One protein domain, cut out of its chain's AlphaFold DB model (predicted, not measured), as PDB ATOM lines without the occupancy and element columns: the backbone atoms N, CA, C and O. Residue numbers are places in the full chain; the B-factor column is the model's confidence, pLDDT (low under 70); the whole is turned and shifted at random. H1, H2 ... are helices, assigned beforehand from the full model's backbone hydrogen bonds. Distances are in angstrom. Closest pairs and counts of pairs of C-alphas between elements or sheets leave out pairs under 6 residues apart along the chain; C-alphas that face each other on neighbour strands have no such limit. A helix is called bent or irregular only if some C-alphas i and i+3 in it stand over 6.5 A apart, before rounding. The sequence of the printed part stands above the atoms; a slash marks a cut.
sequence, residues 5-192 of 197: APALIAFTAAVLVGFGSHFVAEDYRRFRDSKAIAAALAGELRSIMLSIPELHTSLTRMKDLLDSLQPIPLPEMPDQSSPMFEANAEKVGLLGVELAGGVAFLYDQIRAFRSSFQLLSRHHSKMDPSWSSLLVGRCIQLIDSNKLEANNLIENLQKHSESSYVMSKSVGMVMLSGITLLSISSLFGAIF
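Overview. This is residues 5 to 192 of the 197 residues of an uncharacterized protein of Pseudomonas fluorescens (UniProt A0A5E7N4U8). This is a long, slender rod of helices, with the bent helix H1, as its arms H1a and H1b, running along nearly its whole length. At one end H7 runs beside residues 5 to 27 of H1a as a two-helix stalk; toward the other end H2, H3 and H6 pack on H1a, H5 packs on H1b, and H4 packs on H3, H5 and H6. The printed part has 188 residues, with seven named helices in the order H1 to H7 and no named strand, and its class is all helix. It is extended, with a radius of gyration of the C-alphas of 26.9 A and spans of 96 by 25 by 19 A.

Along the chain. H1, residues 5 to 67, was assigned as one helix by its hydrogen bonds but is bent: C-alphas 50 and 53 are 7.2 A apart. Arm H1a, residues 5 to 50, begins at C-alpha 5 (23.884, -41.612, 51.120) and is 67.0 A long; arm H1b, residues 53 to 67, is 21.1 A long. H2 is residues 83 to 86. H3, residues 89 to 95, is irregular, with C-alphas 90 and 93 7.3 A apart. H4, residues 97 to 123, is 39.0 A long and ends at C-alpha 123 (60.581, 12.269, 2.769). H5 is residues 129 to 144, 22.5 A, and H6 is residues 147 to 162, 22.9 A. H7, residues 169 to 192, is 34.6 A long and ends at C-alpha 192 (23.955, -50.408, 48.381).

Arrangement. H1 is the hub, touching five other helices. H1a touches H7 at a shallow tilt of 4 degrees, opposite ways, the closest C-alphas being Gly 20 and Met 175 at 6.1 A. With residues 34 to 49 alone it touches H6, closest at Lys 35 and Ser 161, 4.3 A. It touches H3 at Ser 34 and Leu 94, 5.2 A, and H2 at Leu 41 and Met 84, 6.0 A. H1b touches H5 at Lys 63 and Ser 133, 5.3 A. H4 and H5 form a hairpin, closest at Phe 113 and Cys 139, 5.5 A. H1b and H4 are apart. Every O i to N i+4 pair is within hydrogen-bond range in H1a, H1b, H4, H5, H6 and H7; in H3 it is 0 of 3, with 3 of 4 O i to N i+3 pairs within range, and H2 is too short for an i+4 pair.

Size, cuts and confidence. The C-alphas farthest apart, Leu 69 and Phe 192, are 95.7 A apart, while those of Ala 5 and Phe 192 are 9.2 A apart. The printed part has no cut. The link from H1 to H2, residues 68 to 82, is long. The mean pLDDT of the printed part is 90.7, and that of H7 is 76; residues 186, 189 to 190 and 192 are under 70.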
ATOM      1  N   ALA A   5      24.501 -41.826  52.427       70.25
ATOM      2  CA  ALA A   5      23.884 -41.612  51.120       70.25
ATOM      3  C   ALA A   5      23.384 -40.163  50.892       70.25
ATOM      4  O   ALA A   5      23.781 -39.572  49.889       70.25
ATOM      5  N   PRO A   6      22.600 -39.531  51.791       74.50
ATOM      6  CA  PRO A   6      22.230 -38.117  51.684       74.50
ATOM      7  C   PRO A   6      23.425 -37.165  51.604       74.50
ATOM      8  O   PRO A   6      23.401 -36.234  50.804       74.50
ATOM      9  N   ALA A   7      24.478 -37.410  52.392       77.81
ATOM     10  CA  ALA A   7      25.686 -36.587  52.378       77.81
ATOM     11  C   ALA A   7      26.425 -36.691  51.036       77.81
ATOM     12  O   ALA A   7      26.827 -35.675  50.470       77.81
ATOM     13  N   LEU A   8      26.538 -37.904  50.484       73.62
ATOM     14  CA  LEU A   8      27.136 -38.134  49.172       73.62
ATOM     15  C   LEU A   8      26.298 -37.500  48.055       73.62
ATOM     16  O   LEU A   8      26.845 -36.824  47.189       73.62
ATOM     17  N   ILE A   9      24.971 -37.651  48.083       75.56
ATOM     18  CA  ILE A   9      24.066 -37.036  47.098       75.56
ATOM     19  C   ILE A   9      24.177 -35.508  47.147       75.56
ATOM     20  O   ILE A   9      24.361 -34.883  46.105       75.56
ATOM     21  N   ALA A  10      24.128 -34.909  48.340       75.69
ATOM     22  CA  ALA A  10      24.260 -33.465  48.520       75.69
ATOM     23  C   ALA A  10      25.624 -32.948  48.040       75.69
ATOM     24  O   ALA A  10      25.682 -31.954  47.318       75.69
ATOM     25  N   PHE A  11      26.713 -33.647  48.377       77.12
ATOM     26  CA  PHE A  11      28.059 -33.305  47.919       77.12
ATOM     27  C   PHE A  11      28.167 -33.358  46.394       77.12
ATOM     28  O   PHE A  11      28.625 -32.406  45.764       77.12
ATOM     29  N   THR A  12      27.693 -34.443  45.779       73.44
ATOM     30  CA  THR A  12      27.825 -34.630  44.329       73.44
ATOM     31  C   THR A  12      26.933 -33.642  43.567       73.44
ATOM     32  O   THR A  12      27.367 -33.074  42.566       73.44
ATOM     33  N   ALA A  13      25.725 -33.356  44.069       74.50
ATOM     34  CA  ALA A  13      24.849 -32.320  43.524       74.50
ATOM     35  C   ALA A  13      25.483 -30.921  43.617       74.50
ATOM     36  O   ALA A  13      25.465 -30.178  42.638       74.50
ATOM     37  N   ALA A  14      26.095 -30.575  44.754       80.88
ATOM     38  CA  ALA A  14      26.782 -29.296  44.932       80.88
ATOM     39  C   ALA A  14      27.977 -29.143  43.977       80.88
ATOM     40  O   ALA A  14      28.129 -28.093  43.350       80.88
ATOM     41  N   VAL A  15      28.785 -30.196  43.808       77.69
ATOM     42  CA  VAL A  15      29.900 -30.212  42.846       77.69
ATOM     43  C   VAL A  15      29.385 -30.035  41.422       77.69
ATOM     44  O   VAL A  15      29.951 -29.246  40.670       77.69
ATOM     45  N   LEU A  16      28.294 -30.707  41.051       75.81
ATOM     46  CA  LEU A  16      27.753 -30.609  39.701       75.81
ATOM     47  C   LEU A  16      27.188 -29.227  39.384       75.81
ATOM     48  O   LEU A  16      27.462 -28.675  38.322       75.81
ATOM     49  N   VAL A  17      26.404 -28.667  40.307       77.94
ATOM     50  CA  VAL A  17      25.826 -27.329  40.158       77.94
ATOM     51  C   VAL A  17      26.941 -26.288  40.114       77.94
ATOM     52  O   VAL A  17      26.947 -25.443  39.222       77.94
ATOM     53  N   GLY A  18      27.927 -26.384  41.010       76.38
ATOM     54  CA  GLY A  18      29.084 -25.490  41.029       76.38
ATOM     55  C   GLY A  18      29.892 -25.563  39.734       76.38
ATOM     56  O   GLY A  18      30.082 -24.549  39.066       76.38
ATOM     57  N   PHE A  19      30.300 -26.764  39.326       74.88
ATOM     58  CA  PHE A  19      31.097 -26.978  38.119       74.88
ATOM     59  C   PHE A  19      30.329 -26.576  36.856       74.88
ATOM     60  O   PHE A  19      30.827 -25.790  36.056       74.88
ATOM     61  N   GLY A  20      29.083 -27.030  36.705       78.50
ATOM     62  CA  GLY A  20      28.233 -26.683  35.570       78.50
ATOM     63  C   GLY A  20      27.988 -25.178  35.455       78.50
ATOM     64  O   GLY A  20      28.128 -24.612  34.367       78.50
ATOM     65  N   SER A  21      27.695 -24.509  36.574       81.31
ATOM     66  CA  SER A  21      27.495 -23.055  36.592       81.31
ATOM     67  C   SER A  21      28.741 -22.293  36.141       81.31
ATOM     68  O   SER A  21      28.613 -21.327  35.394       81.31
ATOM     69  N   HIS A  22      29.940 -22.766  36.499       86.19
ATOM     70  CA  HIS A  22      31.198 -22.154  36.079       86.19
ATOM     71  C   HIS A  22      31.401 -22.229  34.560       86.19
ATOM     72  O   HIS A  22      31.709 -21.215  33.938       86.19
ATOM     73  N   PHE A  23      31.192 -23.393  33.930       85.94
ATOM     74  CA  PHE A  23      31.357 -23.521  32.473       85.94
ATOM     75  C   PHE A  23      30.328 -22.717  31.689       85.94
ATOM     76  O   PHE A  23      30.691 -22.084  30.703       85.94
ATOM     77  N   VAL A  24      29.068 -22.709  32.126       87.19
ATOM     78  CA  VAL A  24      28.022 -21.907  31.472       87.19
ATOM     79  C   VAL A  24      28.298 -20.417  31.640       87.19
ATOM     80  O   VAL A  24      28.192 -19.669  30.671       87.19
ATOM     81  N   ALA A  25      28.695 -19.979  32.837       88.38
ATOM     82  CA  ALA A  25      29.042 -18.584  33.083       88.38
ATOM     83  C   ALA A  25      30.241 -18.139  32.233       88.38
ATOM     84  O   ALA A  25      30.198 -17.069  31.629       88.38
ATOM     85  N   GLU A  26      31.284 -18.963  32.144       91.69
ATOM     86  CA  GLU A  26      32.479 -18.672  31.350       91.69
ATOM     87  C   GLU A  26      32.194 -18.678  29.840       91.69
ATOM     88  O   GLU A  26      32.644 -17.783  29.126       91.69
ATOM     89  N   ASP A  27      31.413 -19.636  29.339       90.69
ATOM     90  CA  ASP A  27      30.992 -19.700  27.931       90.69
ATOM     91  C   ASP A  27      30.127 -18.491  27.550       90.69
ATOM     92  O   ASP A  27      30.380 -17.833  26.538       90.69
ATOM     93  N   TYR A  28      29.180 -18.117  28.414       92.00
ATOM     94  CA  TYR A  28      28.372 -16.914  28.233       92.00
ATOM     95  C   TYR A  28      29.212 -15.629  28.286       92.00
ATOM     96  O   TYR A  28      29.009 -14.720  27.477       92.00
ATOM     97  N   ARG A  29      30.188 -15.545  29.198       94.81
ATOM     98  CA  ARG A  29      31.124 -14.414  29.278       94.81
ATOM     99  C   ARG A  29      31.941 -14.287  27.994       94.81
ATOM    100  O   ARG A  29      31.980 -13.205  27.419       94.81
ATOM    101  N   ARG A  30      32.523 -15.385  27.498       93.69
ATOM    102  CA  ARG A  30      33.276 -15.409  26.229       93.69
ATOM    103  C   ARG A  30      32.420 -14.993  25.043       93.69
ATOM    104  O   ARG A  30      32.883 -14.238  24.192       93.69
ATOM    105  N   PHE A  31      31.171 -15.448  25.002       94.75
ATOM    106  CA  PHE A  31      30.214 -15.029  23.986       94.75
ATOM    107  C   PHE A  31      29.962 -13.515  24.033       94.75
ATOM    108  O   PHE A  31      30.039 -12.842  23.006       94.75
ATOM    109  N   ARG A  32      29.721 -12.951  25.223       95.69
ATOM    110  CA  ARG A  32      29.537 -11.500  25.389       95.69
ATOM    111  C   ARG A  32      30.774 -10.699  24.996       95.69
ATOM    112  O   ARG A  32      30.628  -9.694  24.304       95.69
ATOM    113  N   ASP A  33      31.959 -11.149  25.397       96.69
ATOM    114  CA  ASP A  33      33.227 -10.508  25.040       96.69
ATOM    115  C   ASP A  33      33.423 -10.515  23.518       96.69
ATOM    116  O   ASP A  33      33.724  -9.478  22.928       96.69
ATOM    117  N   SER A  34      33.154 -11.649  22.864       97.12
ATOM    118  CA  SER A  34      33.199 -11.784  21.402       97.12
ATOM    119  C   SER A  34      32.283 -10.771  20.699       97.12
ATOM    120  O   SER A  34      32.717 -10.074  19.780       97.12
ATOM    121  N   LYS A  35      31.039 -10.605  21.173       97.88
ATOM    122  CA  LYS A  35      30.101  -9.604  20.632       97.88
ATOM    123  C   LYS A  35      30.592  -8.170  20.820       97.88
ATOM    124  O   LYS A  35      30.483  -7.365  19.897       97.88
ATOM    125  N   ALA A  36      31.108  -7.850  22.007       97.81
ATOM    126  CA  ALA A  36      31.601  -6.512  22.323       97.81
ATOM    127  C   ALA A  36      32.785  -6.127  21.425       97.81
ATOM    128  O   ALA A  36      32.802  -5.032  20.861       97.81
ATOM    129  N   ILE A  37      33.727  -7.052  21.228       98.00
ATOM    130  CA  ILE A  37      34.877  -6.857  20.339       98.00
ATOM    131  C   ILE A  37      34.411  -6.692  18.892       98.00
ATOM    132  O   ILE A  37      34.859  -5.774  18.211       98.00
ATOM    133  N   ALA A  38      33.482  -7.531  18.425       98.56
ATOM    134  CA  ALA A  38      32.954  -7.429  17.067       98.56
ATOM    135  C   ALA A  38      32.309  -6.061  16.799       98.56
ATOM    136  O   ALA A  38      32.596  -5.436  15.778       98.56
ATOM    137  N   ALA A  39      31.503  -5.559  17.741       98.38
ATOM    138  CA  ALA A  39      30.895  -4.233  17.646       98.38
ATOM    139  C   ALA A  39      31.946  -3.109  17.617       98.38
ATOM    140  O   ALA A  39      31.859  -2.210  16.779       98.38
ATOM    141  N   ALA A  40      32.951  -3.168  18.498       98.38
ATOM    142  CA  ALA A  40      34.014  -2.165  18.571       98.38
ATOM    143  C   ALA A  40      34.848  -2.112  17.279       98.38
ATOM    144  O   ALA A  40      35.063  -1.036  16.720       98.38
ATOM    145  N   LEU A  41      35.258  -3.276  16.762       98.56
ATOM    146  CA  LEU A  41      36.019  -3.378  15.515       98.56
ATOM    147  C   LEU A  41      35.195  -2.930  14.305       98.56
ATOM    148  O   LEU A  41      35.712  -2.201  13.461       98.56
ATOM    149  N   ALA A  42      33.915  -3.310  14.228       98.62
ATOM    150  CA  ALA A  42      33.023  -2.845  13.166       98.62
ATOM    151  C   ALA A  42      32.859  -1.318  13.186       98.62
ATOM    152  O   ALA A  42      32.825  -0.691  12.128       98.62
ATOM    153  N   GLY A  43      32.773  -0.716  14.376       98.25
ATOM    154  CA  GLY A  43      32.707   0.734  14.552       98.25
ATOM    155  C   GLY A  43      33.960   1.450  14.049       98.25
ATOM    156  O   GLY A  43      33.846   2.386  13.257       98.25
ATOM    157  N   GLU A  44      35.148   0.986  14.451       98.19
ATOM    158  CA  GLU A  44      36.425   1.553  13.991       98.19
ATOM    159  C   GLU A  44      36.583   1.427  12.469       98.19
ATOM    160  O   GLU A  44      36.807   2.428  11.785       98.19
ATOM    161  N   LEU A  45      36.387   0.225  11.919       98.38
ATOM    162  CA  LEU A  45      36.508  -0.021  10.480       98.38
ATOM    163  C   LEU A  45      35.491   0.792   9.672       98.38
ATOM    164  O   LEU A  45      35.845   1.357   8.638       98.38
ATOM    165  N   ARG A  46      34.248   0.927  10.152       98.19
ATOM    166  CA  ARG A  46      33.251   1.799   9.517       98.19
ATOM    167  C   ARG A  46      33.699   3.253   9.507       98.19
ATOM    168  O   ARG A  46      33.566   3.907   8.478       98.19
ATOM    169  N   SER A  47      34.206   3.760  10.630       97.62
ATOM    170  CA  SER A  47      34.692   5.139  10.708       97.62
ATOM    171  C   SER A  47      35.798   5.394   9.686       97.62
ATOM    172  O   SER A  47      35.791   6.428   9.023       97.62
ATOM    173  N   ILE A  48      36.713   4.436   9.517       96.12
ATOM    174  CA  ILE A  48      37.754   4.498   8.486       96.12
ATOM    175  C   ILE A  48      37.107   4.510   7.096       96.12
ATOM    176  O   ILE A  48      37.367   5.423   6.315       96.12
ATOM    177  N   MET A  49      36.212   3.564   6.806       96.75
ATOM    178  CA  MET A  49      35.553   3.432   5.500       96.75
ATOM    179  C   MET A  49      34.768   4.677   5.074       96.75
ATOM    180  O   MET A  49      34.750   5.000   3.887       96.75
ATOM    181  N   LEU A  50      34.176   5.414   6.019       97.44
ATOM    182  CA  LEU A  50      33.490   6.680   5.735       97.44
ATOM    183  C   LEU A  50      34.434   7.766   5.193       97.44
ATOM    184  O   LEU A  50      34.001   8.600   4.403       97.44
ATOM    185  N   SER A  51      35.714   7.738   5.573       95.06
ATOM    186  CA  SER A  51      36.731   8.701   5.115       95.06
ATOM    187  C   SER A  51      37.419   8.310   3.800       95.06
ATOM    188  O   SER A  51      38.051   9.145   3.151       95.06
ATOM    189  N   ILE A  52      37.281   7.050   3.371       95.88
ATOM    190  CA  ILE A  52      37.990   6.512   2.203       95.88
ATOM    191  C   ILE A  52      37.677   7.248   0.892       95.88
ATOM    192  O   ILE A  52      38.624   7.482   0.145       95.88
ATOM    193  N   PRO A  53      36.429   7.642   0.562       96.94
ATOM    194  CA  PRO A  53      36.159   8.322  -0.707       96.94
ATOM    195  C   PRO A  53      36.931   9.639  -0.865       96.94
ATOM    196  O   PRO A  53      37.554   9.871  -1.900       96.94
ATOM    197  N   GLU A  54      36.939  10.477   0.174       96.81
ATOM    198  CA  GLU A  54      37.654  11.756   0.171       96.81
ATOM    199  C   GLU A  54      39.174  11.556   0.156       96.81
ATOM    200  O   GLU A  54      39.892  12.217  -0.604       96.81
ATOM    201  N   LEU A  55      39.663  10.596   0.948       95.69
ATOM    202  CA  LEU A  55      41.073  10.221   0.974       95.69
ATOM    203  C   LEU A  55      41.540   9.724  -0.396       95.69
ATOM    204  O   LEU A  55      42.565  10.179  -0.895       95.69
ATOM    205  N   HIS A  56      40.765   8.848  -1.035       97.44
ATOM    206  CA  HIS A  56      41.054   8.334  -2.369       97.44
ATOM    207  C   HIS A  56      41.133   9.476  -3.388       97.44
ATOM    208  O   HIS A  56      42.127   9.587  -4.098       97.44
ATOM    209  N   THR A  57      40.143  10.378  -3.432       97.81
ATOM    210  CA  THR A  57      40.187  11.555  -4.320       97.81
ATOM    211  C   THR A  57      41.428  12.416  -4.079       97.81
ATOM    212  O   THR A  57      42.054  12.878  -5.036       97.81
ATOM    213  N   SER A  58      41.804  12.628  -2.819       95.94
ATOM    214  CA  SER A  58      42.987  13.416  -2.461       95.94
ATOM    215  C   SER A  58      44.283  12.743  -2.915       95.94
ATOM    216  O   SER A  58      45.157  13.409  -3.468       95.94
ATOM    217  N   LEU A  59      44.385  11.420  -2.757       97.00
ATOM    218  CA  LEU A  59      45.520  10.629  -3.236       97.00
ATOM    219  C   LEU A  59      45.610  10.631  -4.763       97.00
ATOM    220  O   LEU A  59      46.703  10.805  -5.293       97.00
ATOM    221  N   THR A  60      44.492  10.505  -5.484       97.81
ATOM    222  CA  THR A  60      44.490  10.581  -6.954       97.81
ATOM    223  C   THR A  60      45.028  11.929  -7.434       97.81
ATOM    224  O   THR A  60      45.960  11.963  -8.228       97.81
ATOM    225  N   ARG A  61      44.542  13.044  -6.871       96.12
ATOM    226  CA  ARG A  61      45.054  14.385  -7.218       96.12
ATOM    227  C   ARG A  61      46.533  14.549  -6.884       96.12
ATOM    228  O   ARG A  61      47.279  15.155  -7.646       96.12
ATOM    229  N   MET A  62      46.960  14.023  -5.736       95.62
ATOM    230  CA  MET A  62      48.365  14.039  -5.334       95.62
ATOM    231  C   MET A  62      49.232  13.269  -6.333       95.62
ATOM    232  O   MET A  62      50.310  13.738  -6.695       95.62
ATOM    233  N   LYS A  63      48.746  12.120  -6.812       96.00
ATOM    234  CA  LYS A  63      49.416  11.333  -7.842       96.00
ATOM    235  C   LYS A  63      49.535  12.104  -9.157       96.00
ATOM    236  O   LYS A  63      50.633  12.164  -9.695       96.00
ATOM    237  N   ASP A  64      48.461  12.744  -9.618       95.81
ATOM    238  CA  ASP A  64      48.458  13.521 -10.868       95.81
ATOM    239  C   ASP A  64      49.486  14.670 -10.842       95.81
ATOM    240  O   ASP A  64      50.183  14.927 -11.830       95.81
ATOM    241  N   LEU A  65      49.625  15.346  -9.694       93.81
ATOM    242  CA  LEU A  65      50.637  16.388  -9.490       93.81
ATOM    243  C   LEU A  65      52.059  15.820  -9.569       93.81
ATOM    244  O   LEU A  65      52.900  16.369 -10.281       93.81
ATOM    245  N   LEU A  66      52.320  14.710  -8.875       94.19
ATOM    246  CA  LEU A  66      53.636  14.067  -8.861       94.19
ATOM    247  C   LEU A  66      54.017  13.484 -10.227       94.19
ATOM    248  O   LEU A  66      55.174  13.595 -10.630       94.19
ATOM    249  N   ASP A  67      53.057  12.922 -10.964       94.25
ATOM    250  CA  ASP A  67      53.251  12.452 -12.344       94.25
ATOM    251  C   ASP A  67      53.587  13.610 -13.295       94.25
ATOM    252  O   ASP A  67      54.337  13.437 -14.255       94.25
ATOM    253  N   SER A  68      53.106  14.815 -12.983       93.69
ATOM    254  CA  SER A  68      53.455  16.062 -13.676       93.69
ATOM    255  C   SER A  68      54.749  16.710 -13.154       93.69
ATOM    256  O   SER A  68      55.037  17.863 -13.483       93.69
ATOM    257  N   LEU A  69      55.517  15.994 -12.321       88.56
ATOM    258  CA  LEU A  69      56.744  16.450 -11.657       88.56
ATOM    259  C   LEU A  69      56.556  17.722 -10.810       88.56
ATOM    260  O   LEU A  69      57.509  18.466 -10.572       88.56
ATOM    261  N   GLN A  70      55.332  17.978 -10.343       87.75
ATOM    262  CA  GLN A  70      55.040  19.080  -9.434       87.75
ATOM    263  C   GLN A  70      55.282  18.638  -7.983       87.75
ATOM    264  O   GLN A  70      54.878  17.537  -7.596       87.75
ATOM    265  N   PRO A  71      55.915  19.481  -7.150       83.56
ATOM    266  CA  PRO A  71      56.078  19.184  -5.736       83.56
ATOM    267  C   PRO A  71      54.726  19.218  -5.017       83.56
ATOM    268  O   PRO A  71      53.845  20.015  -5.346       83.56
ATOM    269  N   ILE A  72      54.582  18.384  -3.987       88.56
ATOM    270  CA  ILE A  72      53.391  18.360  -3.134       88.56
ATOM    271  C   ILE A  72      53.690  19.036  -1.789       88.56
ATOM    272  O   ILE A  72      54.692  18.704  -1.155       88.56
ATOM    273  N   PRO A  73      52.846  19.971  -1.320       84.19
ATOM    274  CA  PRO A  73      52.954  20.505   0.029       84.19
ATOM    275  C   PRO A  73      52.266  19.539   1.002       84.19
ATOM    276  O   PRO A  73      51.099  19.719   1.351       84.19
ATOM    277  N   LEU A  74      52.970  18.478   1.403       91.56
ATOM    278  CA  LEU A  74      52.445  17.470   2.323       91.56
ATOM    279  C   LEU A  74      53.084  17.649   3.710       91.56
ATOM    280  O   LEU A  74      54.285  17.427   3.847       91.56
ATOM    281  N   PRO A  75      52.340  18.050   4.755       91.19
ATOM    282  CA  PRO A  75      52.895  18.064   6.103       91.19
ATOM    283  C   PRO A  75      53.269  16.650   6.555       91.19
ATOM    284  O   PRO A  75      52.652  15.668   6.134       91.19
ATOM    285  N   GLU A  76      54.258  16.551   7.446       92.50
ATOM    286  CA  GLU A  76      54.567  15.280   8.097       92.50
ATOM    287  C   GLU A  76      53.336  14.785   8.866       92.50
ATOM    288  O   GLU A  76      52.733  15.522   9.650       92.50
ATOM    289  N   MET A  77      52.963  13.528   8.631       90.25
ATOM    290  CA  MET A  77      51.846  12.907   9.322       90.25
ATOM    291  C   MET A  77      52.341  12.253  10.620       90.25
ATOM    292  O   MET A  77      53.316  11.490  10.581       90.25
ATOM    293  N   PRO A  78      51.677  12.497  11.766       89.44
ATOM    294  CA  PRO A  78      51.985  11.775  12.991       89.44
ATOM    295  C   PRO A  78      51.668  10.284  12.836       89.44
ATOM    296  O   PRO A  78      50.904   9.877  11.959       89.44
ATOM    297  N   ASP A  79      52.251   9.469  13.709       86.69
ATOM    298  CA  ASP A  79      51.892   8.056  13.778       86.69
ATOM    299  C   ASP A  79      50.425   7.884  14.215       86.69
ATOM    300  O   ASP A  79      49.923   8.641  15.050       86.69
ATOM    301  N   GLN A  80      49.730   6.914  13.622       88.38
ATOM    302  CA  GLN A  80      48.295   6.691  13.814       88.38
ATOM    303  C   GLN A  80      48.036   5.255  14.272       88.38
ATOM    304  O   GLN A  80      48.237   4.301  13.514       88.38
ATOM    305  N   SER A  81      47.527   5.107  15.495       91.69
ATOM    306  CA  SER A  81      47.156   3.809  16.060       91.69
ATOM    307  C   SER A  81      45.773   3.335  15.598       91.69
ATOM    308  O   SER A  81      44.967   4.091  15.045       91.69
ATOM    309  N   SER A  82      45.506   2.048  15.806       95.38
ATOM    310  CA  SER A  82      44.178   1.438  15.662       95.38
ATOM    311  C   SER A  82      43.663   1.048  17.050       95.38
ATOM    312  O   SER A  82      43.843  -0.099  17.464       95.38
ATOM    313  N   PRO A  83      43.099   1.996  17.820       95.94
ATOM    314  CA  PRO A  83      42.893   1.833  19.257       95.94
ATOM    315  C   PRO A  83      41.969   0.665  19.610       95.94
ATOM    316  O   PRO A  83      42.233  -0.041  20.584       95.94
ATOM    317  N   MET A  84      40.904   0.423  18.841       97.44
ATOM    318  CA  MET A  84      39.991  -0.693  19.105       97.44
ATOM    319  C   MET A  84      40.636  -2.031  18.767       97.44
ATOM    320  O   MET A  84      40.416  -3.005  19.488       97.44
ATOM    321  N   PHE A  85      41.446  -2.097  17.712       97.38
ATOM    322  CA  PHE A  85      42.193  -3.308  17.382       97.38
ATOM    323  C   PHE A  85      43.284  -3.608  18.407       97.38
ATOM    324  O   PHE A  85      43.331  -4.711  18.941       97.38
ATOM    325  N   GLU A  86      44.122  -2.626  18.733       96.56
ATOM    326  CA  GLU A  86      45.247  -2.788  19.657       96.56
ATOM    327  C   GLU A  86      44.777  -3.172  21.063       96.56
ATOM    328  O   GLU A  86      45.309  -4.114  21.649       96.56
ATOM    329  N   ALA A  87      43.719  -2.530  21.568       97.19
ATOM    330  CA  ALA A  87      43.151  -2.851  22.877       97.19
ATOM    331  C   ALA A  87      42.532  -4.259  22.956       97.19
ATOM    332  O   ALA A  87      42.312  -4.770  24.054       97.19
ATOM    333  N   ASN A  88      42.229  -4.890  21.815       96.75
ATOM    334  CA  ASN A  88      41.544  -6.183  21.756       96.75
ATOM    335  C   ASN A  88      42.329  -7.266  21.003       96.75
ATOM    336  O   ASN A  88      41.786  -8.350  20.787       96.75
ATOM    337  N   ALA A  89      43.588  -7.017  20.633       95.00
ATOM    338  CA  ALA A  89      44.378  -7.904  19.775       95.00
ATOM    339  C   ALA A  89      44.474  -9.339  20.327       95.00
ATOM    340  O   ALA A  89      44.293 -10.305  19.589       95.00
ATOM    341  N   GLU A  90      44.656  -9.488  21.643       95.81
ATOM    342  CA  GLU A  90      44.726 -10.793  22.321       95.81
ATOM    343  C   GLU A  90      43.396 -11.575  22.289       95.81
ATOM    344  O   GLU A  90      43.375 -12.794  22.461       95.81
ATOM    345  N   LYS A  91      42.273 -10.882  22.063       95.50
ATOM    346  CA  LYS A  91      40.913 -11.436  22.119       95.50
ATOM    347  C   LYS A  91      40.277 -11.619  20.747       95.50
ATOM    348  O   LYS A  91      39.174 -12.156  20.669       95.50
ATOM    349  N   VAL A  92      40.958 -11.238  19.664       96.06
ATOM    350  CA  VAL A  92      40.455 -11.387  18.283       96.06
ATOM    351  C   VAL A  92      40.068 -12.840  17.979       96.06
ATOM    352  O   VAL A  92      39.081 -13.084  17.290       96.06
ATOM    353  N   GLY A  93      40.759 -13.817  18.575       96.19
ATOM    354  CA  GLY A  93      40.424 -15.239  18.439       96.19
ATOM    355  C   GLY A  93      39.025 -15.628  18.942       96.19
ATOM    356  O   GLY A  93      38.479 -16.635  18.493       96.19
ATOM    357  N   LEU A  94      38.398 -14.828  19.816       95.88
ATOM    358  CA  LEU A  94      37.027 -15.067  20.290       95.88
ATOM    359  C   LEU A  94      35.972 -14.877  19.191       95.88
ATOM    360  O   LEU A  94      34.842 -15.334  19.358       95.88
ATOM    361  N   LEU A  95      36.312 -14.216  18.082       96.81
ATOM    362  CA  LEU A  95      35.411 -14.003  16.943       96.81
ATOM    363  C   LEU A  95      35.214 -15.269  16.094       96.81
ATOM    364  O   LEU A  95      34.331 -15.313  15.242       96.81
ATOM    365  N   GLY A  96      36.024 -16.306  16.321       95.19
ATOM    366  CA  GLY A  96      36.108 -17.464  15.439       95.19
ATOM    367  C   GLY A  96      37.081 -17.235  14.282       95.19
ATOM    368  O   GLY A  96      37.476 -16.110  13.983       95.19
ATOM    369  N   VAL A  97      37.497 -18.334  13.650       96.00
ATOM    370  CA  VAL A  97      38.640 -18.368  12.720       96.00
ATOM    371  C   VAL A  97      38.472 -17.406  11.540       96.00
ATOM    372  O   VAL A  97      39.405 -16.679  11.210       96.00
ATOM    373  N   GLU A  98      37.290 -17.379  10.928       96.69
ATOM    374  CA  GLU A  98      37.026 -16.583   9.726       96.69
ATOM    375  C   GLU A  98      37.094 -15.073  10.003       96.69
ATOM    376  O   GLU A  98      37.870 -14.356   9.372       96.69
ATOM    377  N   LEU A  99      36.351 -14.596  11.008       97.94
ATOM    378  CA  LEU A  99      36.355 -13.184  11.398       97.94
ATOM    379  C   LEU A  99      37.712 -12.749  11.952       97.94
ATOM    380  O   LEU A  99      38.183 -11.665  11.619       97.94
ATOM    381  N   ALA A 100      38.360 -13.590  12.761       98.25
ATOM    382  CA  ALA A 100      39.687 -13.304  13.297       98.25
ATOM    383  C   ALA A 100      40.727 -13.130  12.180       98.25
ATOM    384  O   ALA A 100      41.509 -12.177  12.209       98.25
ATOM    385  N   GLY A 101      40.708 -14.019  11.180       98.19
ATOM    386  CA  GLY A 101      41.571 -13.930  10.004       98.19
ATOM    387  C   GLY A 101      41.306 -12.667   9.187       98.19
ATOM    388  O   GLY A 101      42.250 -11.951   8.856       98.19
ATOM    389  N   GLY A 102      40.033 -12.349   8.931       98.31
ATOM    390  CA  GLY A 102      39.640 -11.132   8.216       98.31
ATOM    391  C   GLY A 102      40.078  -9.852   8.930       98.31
ATOM    392  O   GLY A 102      40.640  -8.958   8.302       98.31
ATOM    393  N   VAL A 103      39.891  -9.784  10.253       98.44
ATOM    394  CA  VAL A 103      40.354  -8.667  11.093       98.44
ATOM    395  C   VAL A 103      41.871  -8.523  10.999       98.44
ATOM    396  O   VAL A 103      42.354  -7.449  10.652       98.44
ATOM    397  N   ALA A 104      42.628  -9.591  11.258       97.81
ATOM    398  CA  ALA A 104      44.088  -9.535  11.226       97.81
ATOM    399  C   ALA A 104      44.618  -9.098   9.851       97.81
ATOM    400  O   ALA A 104      45.484  -8.226   9.778       97.81
ATOM    401  N   PHE A 105      44.061  -9.660   8.776       97.94
ATOM    402  CA  PHE A 105      44.414  -9.297   7.407       97.94
ATOM    403  C   PHE A 105      44.150  -7.814   7.132       97.94
ATOM    404  O   PHE A 105      45.066  -7.094   6.737       97.94
ATOM    405  N   LEU A 106      42.931  -7.331   7.383       98.31
ATOM    406  CA  LEU A 106      42.558  -5.960   7.040       98.31
ATOM    407  C   LEU A 106      43.350  -4.923   7.848       98.31
ATOM    408  O   LEU A 106      43.788  -3.918   7.287       98.31
ATOM    409  N   TYR A 107      43.590  -5.163   9.139       98.06
ATOM    410  CA  TYR A 107      44.415  -4.258   9.945       98.06
ATOM    411  C   TYR A 107      45.875  -4.227   9.493       98.06
ATOM    412  O   TYR A 107      46.516  -3.179   9.591       98.06
ATOM    413  N   ASP A 108      46.399  -5.321   8.941       97.50
ATOM    414  CA  ASP A 108      47.729  -5.309   8.337       97.50
ATOM    415  C   ASP A 108      47.766  -4.494   7.033       97.50
ATOM    416  O   ASP A 108      48.705  -3.732   6.808       97.50
ATOM    417  N   GLN A 109      46.701  -4.532   6.221       97.88
ATOM    418  CA  GLN A 109      46.564  -3.670   5.036       97.88
ATOM    419  C   GLN A 109      46.476  -2.183   5.413       97.88
ATOM    420  O   GLN A 109      47.140  -1.343   4.801       97.88
ATOM    421  N   ILE A 110      45.725  -1.854   6.470       97.44
ATOM    422  CA  ILE A 110      45.658  -0.494   7.032       97.44
ATOM    423  C   ILE A 110      47.042  -0.048   7.518       97.44
ATOM    424  O   ILE A 110      47.469   1.074   7.237       97.44
ATOM    425  N   ARG A 111      47.780  -0.924   8.208       97.31
ATOM    426  CA  ARG A 111      49.154  -0.642   8.639       97.31
ATOM    427  C   ARG A 111      50.077  -0.413   7.443       97.31
ATOM    428  O   ARG A 111      50.829   0.557   7.442       97.31
ATOM    429  N   ALA A 112      50.000  -1.247   6.408       96.94
ATOM    430  CA  ALA A 112      50.790  -1.088   5.189       96.94
ATOM    431  C   ALA A 112      50.511   0.252   4.490       96.94
ATOM    432  O   ALA A 112      51.450   0.901   4.012       96.94
ATOM    433  N   PHE A 113      49.248   0.694   4.471       97.25
ATOM    434  CA  PHE A 113      48.859   2.017   3.983       97.25
ATOM    435  C   PHE A 113      49.513   3.121   4.822       97.25
ATOM    436  O   PHE A 113      50.238   3.953   4.274       97.25
ATOM    437  N   ARG A 114      49.324   3.099   6.149       96.12
ATOM    438  CA  ARG A 114      49.857   4.123   7.067       96.12
ATOM    439  C   ARG A 114      51.373   4.234   6.978       96.12
ATOM    440  O   ARG A 114      51.882   5.340   6.849       96.12
ATOM    441  N   SER A 115      52.088   3.109   6.949       95.50
ATOM    442  CA  SER A 115      53.546   3.087   6.793       95.50
ATOM    443  C   SER A 115      53.997   3.693   5.461       95.50
ATOM    444  O   SER A 115      54.953   4.467   5.424       95.50
ATOM    445  N   SER A 116      53.296   3.380   4.364       94.94
ATOM    446  CA  SER A 116      53.612   3.927   3.035       94.94
ATOM    447  C   SER A 116      53.371   5.441   2.987       94.94
ATOM    448  O   SER A 116      54.212   6.191   2.490       94.94
ATOM    449  N   PHE A 117      52.256   5.902   3.556       95.44
ATOM    450  CA  PHE A 117      51.911   7.320   3.595       95.44
ATOM    451  C   PHE A 117      52.798   8.116   4.562       95.44
ATOM    452  O   PHE A 117      53.196   9.238   4.258       95.44
ATOM    453  N   GLN A 118      53.187   7.536   5.700       95.25
ATOM    454  CA  GLN A 118      54.126   8.159   6.633       95.25
ATOM    455  C   GLN A 118      55.497   8.358   5.980       95.25
ATOM    456  O   GLN A 118      56.062   9.449   6.077       95.25
ATOM    457  N   LEU A 119      56.000   7.344   5.263       94.06
ATOM    458  CA  LEU A 119      57.242   7.442   4.493       94.06
ATOM    459  C   LEU A 119      57.179   8.594   3.480       94.06
ATOM    460  O   LEU A 119      58.103   9.406   3.421       94.06
ATOM    461  N   LEU A 120      56.072   8.704   2.739       94.81
ATOM    462  CA  LEU A 120      55.831   9.818   1.822       94.81
ATOM    463  C   LEU A 120      55.834  11.162   2.569       94.81
ATOM    464  O   LEU A 120      56.600  12.058   2.222       94.81
ATOM    465  N   SER A 121      55.043  11.295   3.635       94.81
ATOM    466  CA  SER A 121      54.905  12.554   4.382       94.81
ATOM    467  C   SER A 121      56.238  13.081   4.925       94.81
ATOM    468  O   SER A 121      56.501  14.277   4.851       94.81
ATOM    469  N   ARG A 122      57.136  12.190   5.366       94.06
ATOM    470  CA  ARG A 122      58.456  12.548   5.911       94.06
ATOM    471  C   ARG A 122      59.490  12.912   4.857       94.06
ATOM    472  O   ARG A 122      60.353  13.753   5.107       94.06
ATOM    473  N   HIS A 123      59.458  12.245   3.706       93.19
ATOM    474  CA  HIS A 123      60.581  12.269   2.769       93.19
ATOM    475  C   HIS A 123      60.257  12.864   1.397       93.19
ATOM    476  O   HIS A 123      61.196  13.083   0.637       93.19
ATOM    477  N   HIS A 124      58.994  13.194   1.092       89.44
ATOM    478  CA  HIS A 124      58.567  13.697  -0.226       89.44
ATOM    479  C   HIS A 124      59.419  14.864  -0.759       89.44
ATOM    480  O   HIS A 124      59.673  14.934  -1.954       89.44
ATOM    481  N   SER A 125      59.909  15.758   0.107       88.06
ATOM    482  CA  SER A 125      60.722  16.920  -0.293       88.06
ATOM    483  C   SER A 125      62.159  16.583  -0.713       88.06
ATOM    484  O   SER A 125      62.814  17.394  -1.363       88.06
ATOM    485  N   LYS A 126      62.666  15.405  -0.334       89.69
ATOM    486  CA  LYS A 126      64.035  14.933  -0.621       89.69
ATOM    487  C   LYS A 126      64.059  13.726  -1.560       89.69
ATOM    488  O   LYS A 126      65.128  13.198  -1.854       89.69
ATOM    489  N   MET A 127      62.887  13.251  -1.960       88.31
ATOM    490  CA  MET A 127      62.683  12.017  -2.699       88.31
ATOM    491  C   MET A 127      62.404  12.341  -4.161       88.31
ATOM    492  O   MET A 127      61.818  13.375  -4.472       88.31
ATOM    493  N   ASP A 128      62.824  11.454  -5.061       88.75
ATOM    494  CA  ASP A 128      62.517  11.615  -6.477       88.75
ATOM    495  C   ASP A 128      60.984  11.678  -6.689       88.75
ATOM    496  O   ASP A 128      60.257  10.857  -6.105       88.75
ATOM    497  N   PRO A 129      60.458  12.631  -7.486       85.94
ATOM    498  CA  PRO A 129      59.018  12.763  -7.706       85.94
ATOM    499  C   PRO A 129      58.362  11.492  -8.255       85.94
ATOM    500  O   PRO A 129      57.245  11.163  -7.852       85.94
ATOM    501  N   SER A 130      59.060  10.723  -9.101       89.12
ATOM    502  CA  SER A 130      58.536   9.457  -9.628       89.12
ATOM    503  C   SER A 130      58.381   8.411  -8.524       89.12
ATOM    504  O   SER A 130      57.373   7.707  -8.469       89.12
ATOM    505  N   TRP A 131      59.314   8.363  -7.572       92.06
ATOM    506  CA  TRP A 131      59.214   7.470  -6.421       92.06
ATOM    507  C   TRP A 131      58.081   7.880  -5.474       92.06
ATOM    508  O   TRP A 131      57.330   7.029  -4.995       92.06
ATOM    509  N   SER A 132      57.907   9.184  -5.247       94.88
ATOM    510  CA  SER A 132      56.761   9.701  -4.489       94.88
ATOM    511  C   SER A 132      55.439   9.312  -5.162       94.88
ATOM    512  O   SER A 132      54.520   8.851  -4.484       94.88
ATOM    513  N   SER A 133      55.357   9.409  -6.496       95.38
ATOM    514  CA  SER A 133      54.180   8.975  -7.258       95.38
ATOM    515  C   SER A 133      53.900   7.477  -7.092       95.38
ATOM    516  O   SER A 133      52.748   7.084  -6.886       95.38
ATOM    517  N   LEU A 134      54.935   6.629  -7.102       95.38
ATOM    518  CA  LEU A 134      54.789   5.190  -6.855       95.38
ATOM    519  C   LEU A 134      54.250   4.892  -5.448       95.38
ATOM    520  O   LEU A 134      53.388   4.025  -5.299       95.38
ATOM    521  N   LEU A 135      54.707   5.615  -4.420       96.19
ATOM    522  CA  LEU A 135      54.189   5.464  -3.054       96.19
ATOM    523  C   LEU A 135      52.714   5.862  -2.952       96.19
ATOM    524  O   LEU A 135      51.933   5.144  -2.323       96.19
ATOM    525  N   VAL A 136      52.310   6.958  -3.600       97.31
ATOM    526  CA  VAL A 136      50.894   7.353  -3.673       97.31
ATOM    527  C   VAL A 136      50.081   6.304  -4.433       97.31
ATOM    528  O   VAL A 136      49.024   5.888  -3.958       97.31
ATOM    529  N   GLY A 137      50.591   5.801  -5.560       97.81
ATOM    530  CA  GLY A 137      49.963   4.724  -6.328       97.81
ATOM    531  C   GLY A 137      49.753   3.450  -5.506       97.81
ATOM    532  O   GLY A 137      48.673   2.868  -5.539       97.81
ATOM    533  N   ARG A 138      50.737   3.062  -4.687       97.69
ATOM    534  CA  ARG A 138      50.608   1.949  -3.732       97.69
ATOM    535  C   ARG A 138      49.505   2.205  -2.702       97.69
ATOM    536  O   ARG A 138      48.749   1.290  -2.392       97.69
ATOM    537  N   CYS A 139      49.402   3.423  -2.171       98.06
ATOM    538  CA  CYS A 139      48.348   3.790  -1.220       98.06
ATOM    539  C   CYS A 139      46.950   3.665  -1.846       98.06
ATOM    540  O   CYS A 139      46.054   3.103  -1.221       98.06
ATOM    541  N   ILE A 140      46.785   4.127  -3.089       98.50
ATOM    542  CA  ILE A 140      45.543   3.977  -3.864       98.50
ATOM    543  C   ILE A 140      45.226   2.492  -4.074       98.50
ATOM    544  O   ILE A 140      44.137   2.041  -3.737       98.50
ATOM    545  N   GLN A 141      46.204   1.704  -4.527       98.25
ATOM    546  CA  GLN A 141      46.023   0.270  -4.750       98.25
ATOM    547  C   GLN A 141      45.595  -0.473  -3.476       98.25
ATOM    548  O   GLN A 141      44.740  -1.356  -3.545       98.25
ATOM    549  N   LEU A 142      46.169  -0.131  -2.317       98.06
ATOM    550  CA  LEU A 142      45.786  -0.717  -1.029       98.06
ATOM    551  C   LEU A 142      44.334  -0.396  -0.659       98.06
ATOM    552  O   LEU A 142      43.661  -1.255  -0.096       98.06
ATOM    553  N   ILE A 143      43.843   0.801  -0.986       97.69
ATOM    554  CA  ILE A 143      42.432   1.158  -0.799       97.69
ATOM    555  C   ILE A 143      41.553   0.322  -1.734       97.69
ATOM    556  O   ILE A 143      40.622  -0.343  -1.276       97.69
ATOM    557  N   ASP A 144      41.860   0.324  -3.030       97.81
ATOM    558  CA  ASP A 144      41.019  -0.306  -4.050       97.81
ATOM    559  C   ASP A 144      40.926  -1.821  -3.871       97.81
ATOM    560  O   ASP A 144      39.839  -2.392  -3.953       97.81
ATOM    561  N   SER A 145      42.052  -2.462  -3.552       96.88
ATOM    562  CA  SER A 145      42.147  -3.922  -3.430       96.88
ATOM    563  C   SER A 145      41.488  -4.482  -2.168       96.88
ATOM    564  O   SER A 145      41.363  -5.693  -2.063       96.88
ATOM    565  N   ASN A 146      41.120  -3.632  -1.202       97.19
ATOM    566  CA  ASN A 146      40.577  -4.066   0.092       97.19
ATOM    567  C   ASN A 146      39.177  -3.516   0.386       97.19
ATOM    568  O   ASN A 146      38.593  -3.834   1.423       97.19
ATOM    569  N   LYS A 147      38.619  -2.662  -0.481       95.94
ATOM    570  CA  LYS A 147      37.345  -1.976  -0.224       95.94
ATOM    571  C   LYS A 147      36.171  -2.947  -0.083       95.94
ATOM    572  O   LYS A 147      35.300  -2.737   0.762       95.94
ATOM    573  N   LEU A 148      36.117  -3.980  -0.924       96.38
ATOM    574  CA  LEU A 148      35.043  -4.973  -0.896       96.38
ATOM    575  C   LEU A 148      35.145  -5.837   0.364       96.38
ATOM    576  O   LEU A 148      34.178  -5.968   1.112       96.38
ATOM    577  N   GLU A 149      36.337  -6.360   0.632       96.88
ATOM    578  CA  GLU A 149      36.665  -7.184   1.791       96.88
ATOM    579  C   GLU A 149      36.397  -6.434   3.098       96.88
ATOM    580  O   GLU A 149      35.825  -7.004   4.025       96.88
ATOM    581  N   ALA A 150      36.736  -5.142   3.160       97.94
ATOM    582  CA  ALA A 150      36.460  -4.295   4.315       97.94
ATOM    583  C   ALA A 150      34.958  -4.157   4.590       97.94
ATOM    584  O   ALA A 150      34.536  -4.328   5.734       97.94
ATOM    585  N   ASN A 151      34.142  -3.893   3.563       98.19
ATOM    586  CA  ASN A 151      32.687  -3.807   3.726       98.19
ATOM    587  C   ASN A 151      32.093  -5.141   4.187       98.19
ATOM    588  O   ASN A 151      31.366  -5.172   5.180       98.19
ATOM    589  N   ASN A 152      32.476  -6.243   3.537       98.31
ATOM    590  CA  ASN A 152      32.015  -7.581   3.910       98.31
ATOM    591  C   ASN A 152      32.391  -7.918   5.360       98.31
ATOM    592  O   ASN A 152      31.575  -8.440   6.118       98.31
ATOM    593  N   LEU A 153      33.620  -7.596   5.776       98.56
ATOM    594  CA  LEU A 153      34.066  -7.823   7.147       98.56
ATOM    595  C   LEU A 153      33.264  -6.984   8.147       98.56
ATOM    596  O   LEU A 153      32.859  -7.510   9.181       98.56
ATOM    597  N   ILE A 154      33.008  -5.708   7.851       98.62
ATOM    598  CA  ILE A 154      32.195  -4.829   8.704       98.62
ATOM    599  C   ILE A 154      30.789  -5.408   8.888       98.62
ATOM    600  O   ILE A 154      30.317  -5.505  10.022       98.62
ATOM    601  N   GLU A 155      30.133  -5.820   7.804       98.50
ATOM    602  CA  GLU A 155      28.796  -6.423   7.851       98.50
ATOM    603  C   GLU A 155      28.790  -7.721   8.664       98.50
ATOM    604  O   GLU A 155      27.936  -7.921   9.533       98.50
ATOM    605  N   ASN A 156      29.784  -8.583   8.451       98.38
ATOM    606  CA  ASN A 156      29.895  -9.845   9.175       98.38
ATOM    607  C   ASN A 156      30.176  -9.633  10.671       98.38
ATOM    608  O   ASN A 156      29.578 -10.315  11.506       98.38
ATOM    609  N   LEU A 157      31.021  -8.664  11.035       98.56
ATOM    610  CA  LEU A 157      31.270  -8.291  12.430       98.56
ATOM    611  C   LEU A 157      30.009  -7.731  13.096       98.56
ATOM    612  O   LEU A 157      29.717  -8.075  14.241       98.56
ATOM    613  N   GLN A 158      29.219  -6.920  12.389       98.31
ATOM    614  CA  GLN A 158      27.940  -6.442  12.916       98.31
ATOM    615  C   GLN A 158      26.954  -7.572  13.150       98.31
ATOM    616  O   GLN A 158      26.429  -7.702  14.255       98.31
ATOM    617  N   LYS A 159      26.763  -8.431  12.150       97.88
ATOM    618  CA  LYS A 159      25.895  -9.601  12.266       97.88
ATOM    619  C   LYS A 159      26.323 -10.493  13.432       97.88
ATOM    620  O   LYS A 159      25.484 -10.967  14.198       97.88
ATOM    621  N   HIS A 160      27.630 -10.678  13.620       97.38
ATOM    622  CA  HIS A 160      28.181 -11.397  14.769       97.38
ATOM    623  C   HIS A 160      27.862 -10.695  16.094       97.38
ATOM    624  O   HIS A 160      27.419 -11.339  17.047       97.38
ATOM    625  N   SER A 161      27.998  -9.369  16.145       97.25
ATOM    626  CA  SER A 161      27.658  -8.548  17.316       97.25
ATOM    627  C   SER A 161      26.162  -8.503  17.646       97.25
ATOM    628  O   SER A 161      25.787  -8.141  18.759       97.25
ATOM    629  N   GLU A 162      25.296  -8.917  16.724       96.00
ATOM    630  CA  GLU A 162      23.841  -8.995  16.910       96.00
ATOM    631  C   GLU A 162      23.363 -10.421  17.217       96.00
ATOM    632  O   GLU A 162      22.223 -10.623  17.634       96.00
ATOM    633  N   SER A 163      24.245 -11.418  17.092       93.25
ATOM    634  CA  SER A 163      23.910 -12.827  17.311       93.25
ATOM    635  C   SER A 163      23.358 -13.110  18.716       93.25
ATOM    636  O   SER A 163      23.671 -12.428  19.700       93.25
ATOM    637  N   SER A 164      22.507 -14.131  18.820       91.25
ATOM    638  CA  SER A 164      21.955 -14.602  20.095       91.25
ATOM    639  C   SER A 164      22.812 -15.714  20.691       91.25
ATOM    640  O   SER A 164      23.464 -16.461  19.965       91.25
ATOM    641  N   TYR A 165      22.814 -15.817  22.022       90.19
ATOM    642  CA  TYR A 165      23.599 -16.833  22.717       90.19
ATOM    643  C   TYR A 165      23.066 -18.231  22.406       90.19
ATOM    644  O   TYR A 165      21.876 -18.502  22.571       90.19
ATOM    645  N   VAL A 166      23.968 -19.121  22.005       85.25
ATOM    646  CA  VAL A 166      23.712 -20.553  21.873       85.25
ATOM    647  C   VAL A 166      24.795 -21.268  22.661       85.25
ATOM    648  O   VAL A 166      25.979 -21.087  22.382       85.25
ATOM    649  N   MET A 167      24.388 -22.069  23.647       82.38
ATOM    650  CA  MET A 167      25.322 -22.821  24.482       82.38
ATOM    651  C   MET A 167      26.198 -23.725  23.613       82.38
ATOM    652  O   MET A 167      25.692 -24.469  22.765       82.38
ATOM    653  N   SER A 168      27.516 -23.663  23.813       82.31
ATOM    654  CA  SER A 168      28.438 -24.447  22.996       82.31
ATOM    655  C   SER A 168      28.235 -25.952  23.198       82.31
ATOM    656  O   SER A 168      27.916 -26.431  24.291       82.31
ATOM    657  N   LYS A 169      28.446 -26.735  22.130       83.00
ATOM    658  CA  LYS A 169      28.315 -28.205  22.172       83.00
ATOM    659  C   LYS A 169      29.201 -28.827  23.254       83.00
ATOM    660  O   LYS A 169      28.790 -29.791  23.887       83.00
ATOM    661  N   SER A 170      30.384 -28.257  23.486       78.50
ATOM    662  CA  SER A 170      31.317 -28.710  24.518       78.50
ATOM    663  C   SER A 170      30.761 -28.500  25.925       78.50
ATOM    664  O   SER A 170      30.801 -29.427  26.727       78.50
ATOM    665  N   VAL A 171      30.173 -27.334  26.217       80.12
ATOM    666  CA  VAL A 171      29.514 -27.087  27.511       80.12
ATOM    667  C   VAL A 171      28.301 -27.993  27.683       80.12
ATOM    668  O   VAL A 171      28.134 -28.595  28.741       80.12
ATOM    669  N   GLY A 172      27.501 -28.176  26.628       78.69
ATOM    670  CA  GLY A 172      26.394 -29.133  26.637       78.69
ATOM    671  C   GLY A 172      26.850 -30.567  26.925       78.69
ATOM    672  O   GLY A 172      26.227 -31.261  27.722       78.69
ATOM    673  N   MET A 173      27.970 -30.997  26.338       80.81
ATOM    674  CA  MET A 173      28.542 -32.326  26.562       80.81
ATOM    675  C   MET A 173      29.084 -32.492  27.987       80.81
ATOM    676  O   MET A 173      28.859 -33.537  28.590       80.81
ATOM    677  N   VAL A 174      29.741 -31.468  28.543       80.06
ATOM    678  CA  VAL A 174      30.215 -31.455  29.941       80.06
ATOM    679  C   VAL A 174      29.044 -31.502  30.924       80.06
ATOM    680  O   VAL A 174      29.092 -32.228  31.915       80.06
ATOM    681  N   MET A 175      27.964 -30.776  30.640       78.75
ATOM    682  CA  MET A 175      26.740 -30.846  31.438       78.75
ATOM    683  C   MET A 175      26.112 -32.240  31.382       78.75
ATOM    684  O   MET A 175      25.756 -32.800  32.418       78.75
ATOM    685  N   LEU A 176      26.014 -32.830  30.186       80.75
ATOM    686  CA  LEU A 176      25.422 -34.152  29.999       80.75
ATOM    687  C   LEU A 176      26.241 -35.247  30.694       80.75
ATOM    688  O   LEU A 176      25.665 -36.090  31.377       80.75
ATOM    689  N   SER A 177      27.571 -35.224  30.553       79.25
ATOM    690  CA  SER A 177      28.460 -36.184  31.217       79.25
ATOM    691  C   SER A 177      28.418 -36.042  32.735       79.25
ATOM    692  O   SER A 177      28.425 -37.040  33.449       79.25
ATOM    693  N   GLY A 178      28.297 -34.815  33.237       75.75
ATOM    694  CA  GLY A 178      28.062 -34.562  34.647       75.75
ATOM    695  C   GLY A 178      26.765 -35.211  35.148       75.75
ATOM    696  O   GLY A 178      26.774 -35.965  36.125       75.75
ATOM    697  N   ILE A 179      25.647 -34.956  34.463       78.25
ATOM    698  CA  ILE A 179      24.323 -35.488  34.826       78.25
ATOM    699  C   ILE A 179      24.308 -37.025  34.807       78.25
ATOM    700  O   ILE A 179      23.727 -37.648  35.703       78.25
ATOM    701  N   THR A 180      24.951 -37.662  33.825       78.31
ATOM    702  CA  THR A 180      25.023 -39.132  33.767       78.31
ATOM    703  C   THR A 180      25.850 -39.708  34.913       78.31
ATOM    704  O   THR A 180      25.416 -40.679  35.534       78.31
ATOM    705  N   LEU A 181      26.979 -39.087  35.267       74.69
ATOM    706  CA  LEU A 181      27.814 -39.510  36.399       74.69
ATOM    707  C   LEU A 181      27.059 -39.426  37.732       74.69
ATOM    708  O   LEU A 181      27.150 -40.342  38.553       74.69
ATOM    709  N   LEU A 182      26.256 -38.374  37.924       71.38
ATOM    710  CA  LEU A 182      25.364 -38.252  39.079       71.38
ATOM    711  C   LEU A 182      24.306 -39.346  39.120       71.38
ATOM    712  O   LEU A 182      24.098 -39.967  40.161       71.38
ATOM    713  N   SER A 183      23.646 -39.578  37.987       74.62
ATOM    714  CA  SER A 183      22.563 -40.556  37.883       74.62
ATOM    715  C   SER A 183      23.078 -41.956  38.225       74.62
ATOM    716  O   SER A 183      22.489 -42.652  39.050       74.62
ATOM    717  N   ILE A 184      24.250 -42.327  37.700       77.31
ATOM    718  CA  ILE A 184      24.927 -43.590  38.021       77.31
ATOM    719  C   ILE A 184      25.306 -43.651  39.509       77.31
ATOM    720  O   ILE A 184      25.019 -44.645  40.172       77.31
ATOM    721  N   SER A 185      25.891 -42.586  40.062       71.25
ATOM    722  CA  SER A 185      26.304 -42.544  41.476       71.25
ATOM    723  C   SER A 185      25.115 -42.678  42.434       71.25
ATOM    724  O   SER A 185      25.194 -43.408  43.424       71.25
ATOM    725  N   SER A 186      23.983 -42.042  42.116       69.56
ATOM    726  CA  SER A 186      22.739 -42.183  42.881       69.56
ATOM    727  C   SER A 186      22.151 -43.594  42.797       69.56
ATOM    728  O   SER A 186      21.684 -44.116  43.810       69.56
ATOM    729  N   LEU A 187      22.242 -44.249  41.633       74.94
ATOM    730  CA  LEU A 187      21.793 -45.628  41.443       74.94
ATOM    731  C   LEU A 187      22.627 -46.602  42.289       74.94
ATOM    732  O   LEU A 187      22.066 -47.440  42.991       74.94
ATOM    733  N   PHE A 188      23.957 -46.466  42.279       72.12
ATOM    734  CA  PHE A 188      24.839 -47.273  43.128       72.12
ATOM    735  C   PHE A 188      24.567 -47.040  44.617       72.12
ATOM    736  O   PHE A 188      24.456 -48.008  45.368       72.12
ATOM    737  N   GLY A 189      24.394 -45.784  45.041       68.50
ATOM    738  CA  GLY A 189      24.012 -45.458  46.416       68.50
ATOM    739  C   GLY A 189      22.703 -46.134  46.836       68.50
ATOM    740  O   GLY A 189      22.636 -46.723  47.914       68.50
ATOM    741  N   ALA A 190      21.689 -46.126  45.964       68.62
ATOM    742  CA  ALA A 190      20.414 -46.794  46.210       68.62
ATOM    743  C   ALA A 190      20.554 -48.325  46.289       68.62
ATOM    744  O   ALA A 190      20.028 -48.936  47.216       68.62
ATOM    745  N   ILE A 191      21.310 -48.949  45.376       72.31
ATOM    746  CA  ILE A 191      21.551 -50.404  45.373       72.31
ATOM    747  C   ILE A 191      22.258 -50.852  46.660       72.31
ATOM    748  O   ILE A 191      21.869 -51.857  47.256       72.31
ATOM    749  N   PHE A 192      23.259 -50.101  47.128       67.56
ATOM    750  CA  PHE A 192      23.955 -50.408  48.381       67.56
ATOM    751  C   PHE A 192      23.063 -50.252  49.620       67.56
ATOM    752  O   PHE A 192      23.269 -50.971  50.594       67.56
TER     753      PHE A 192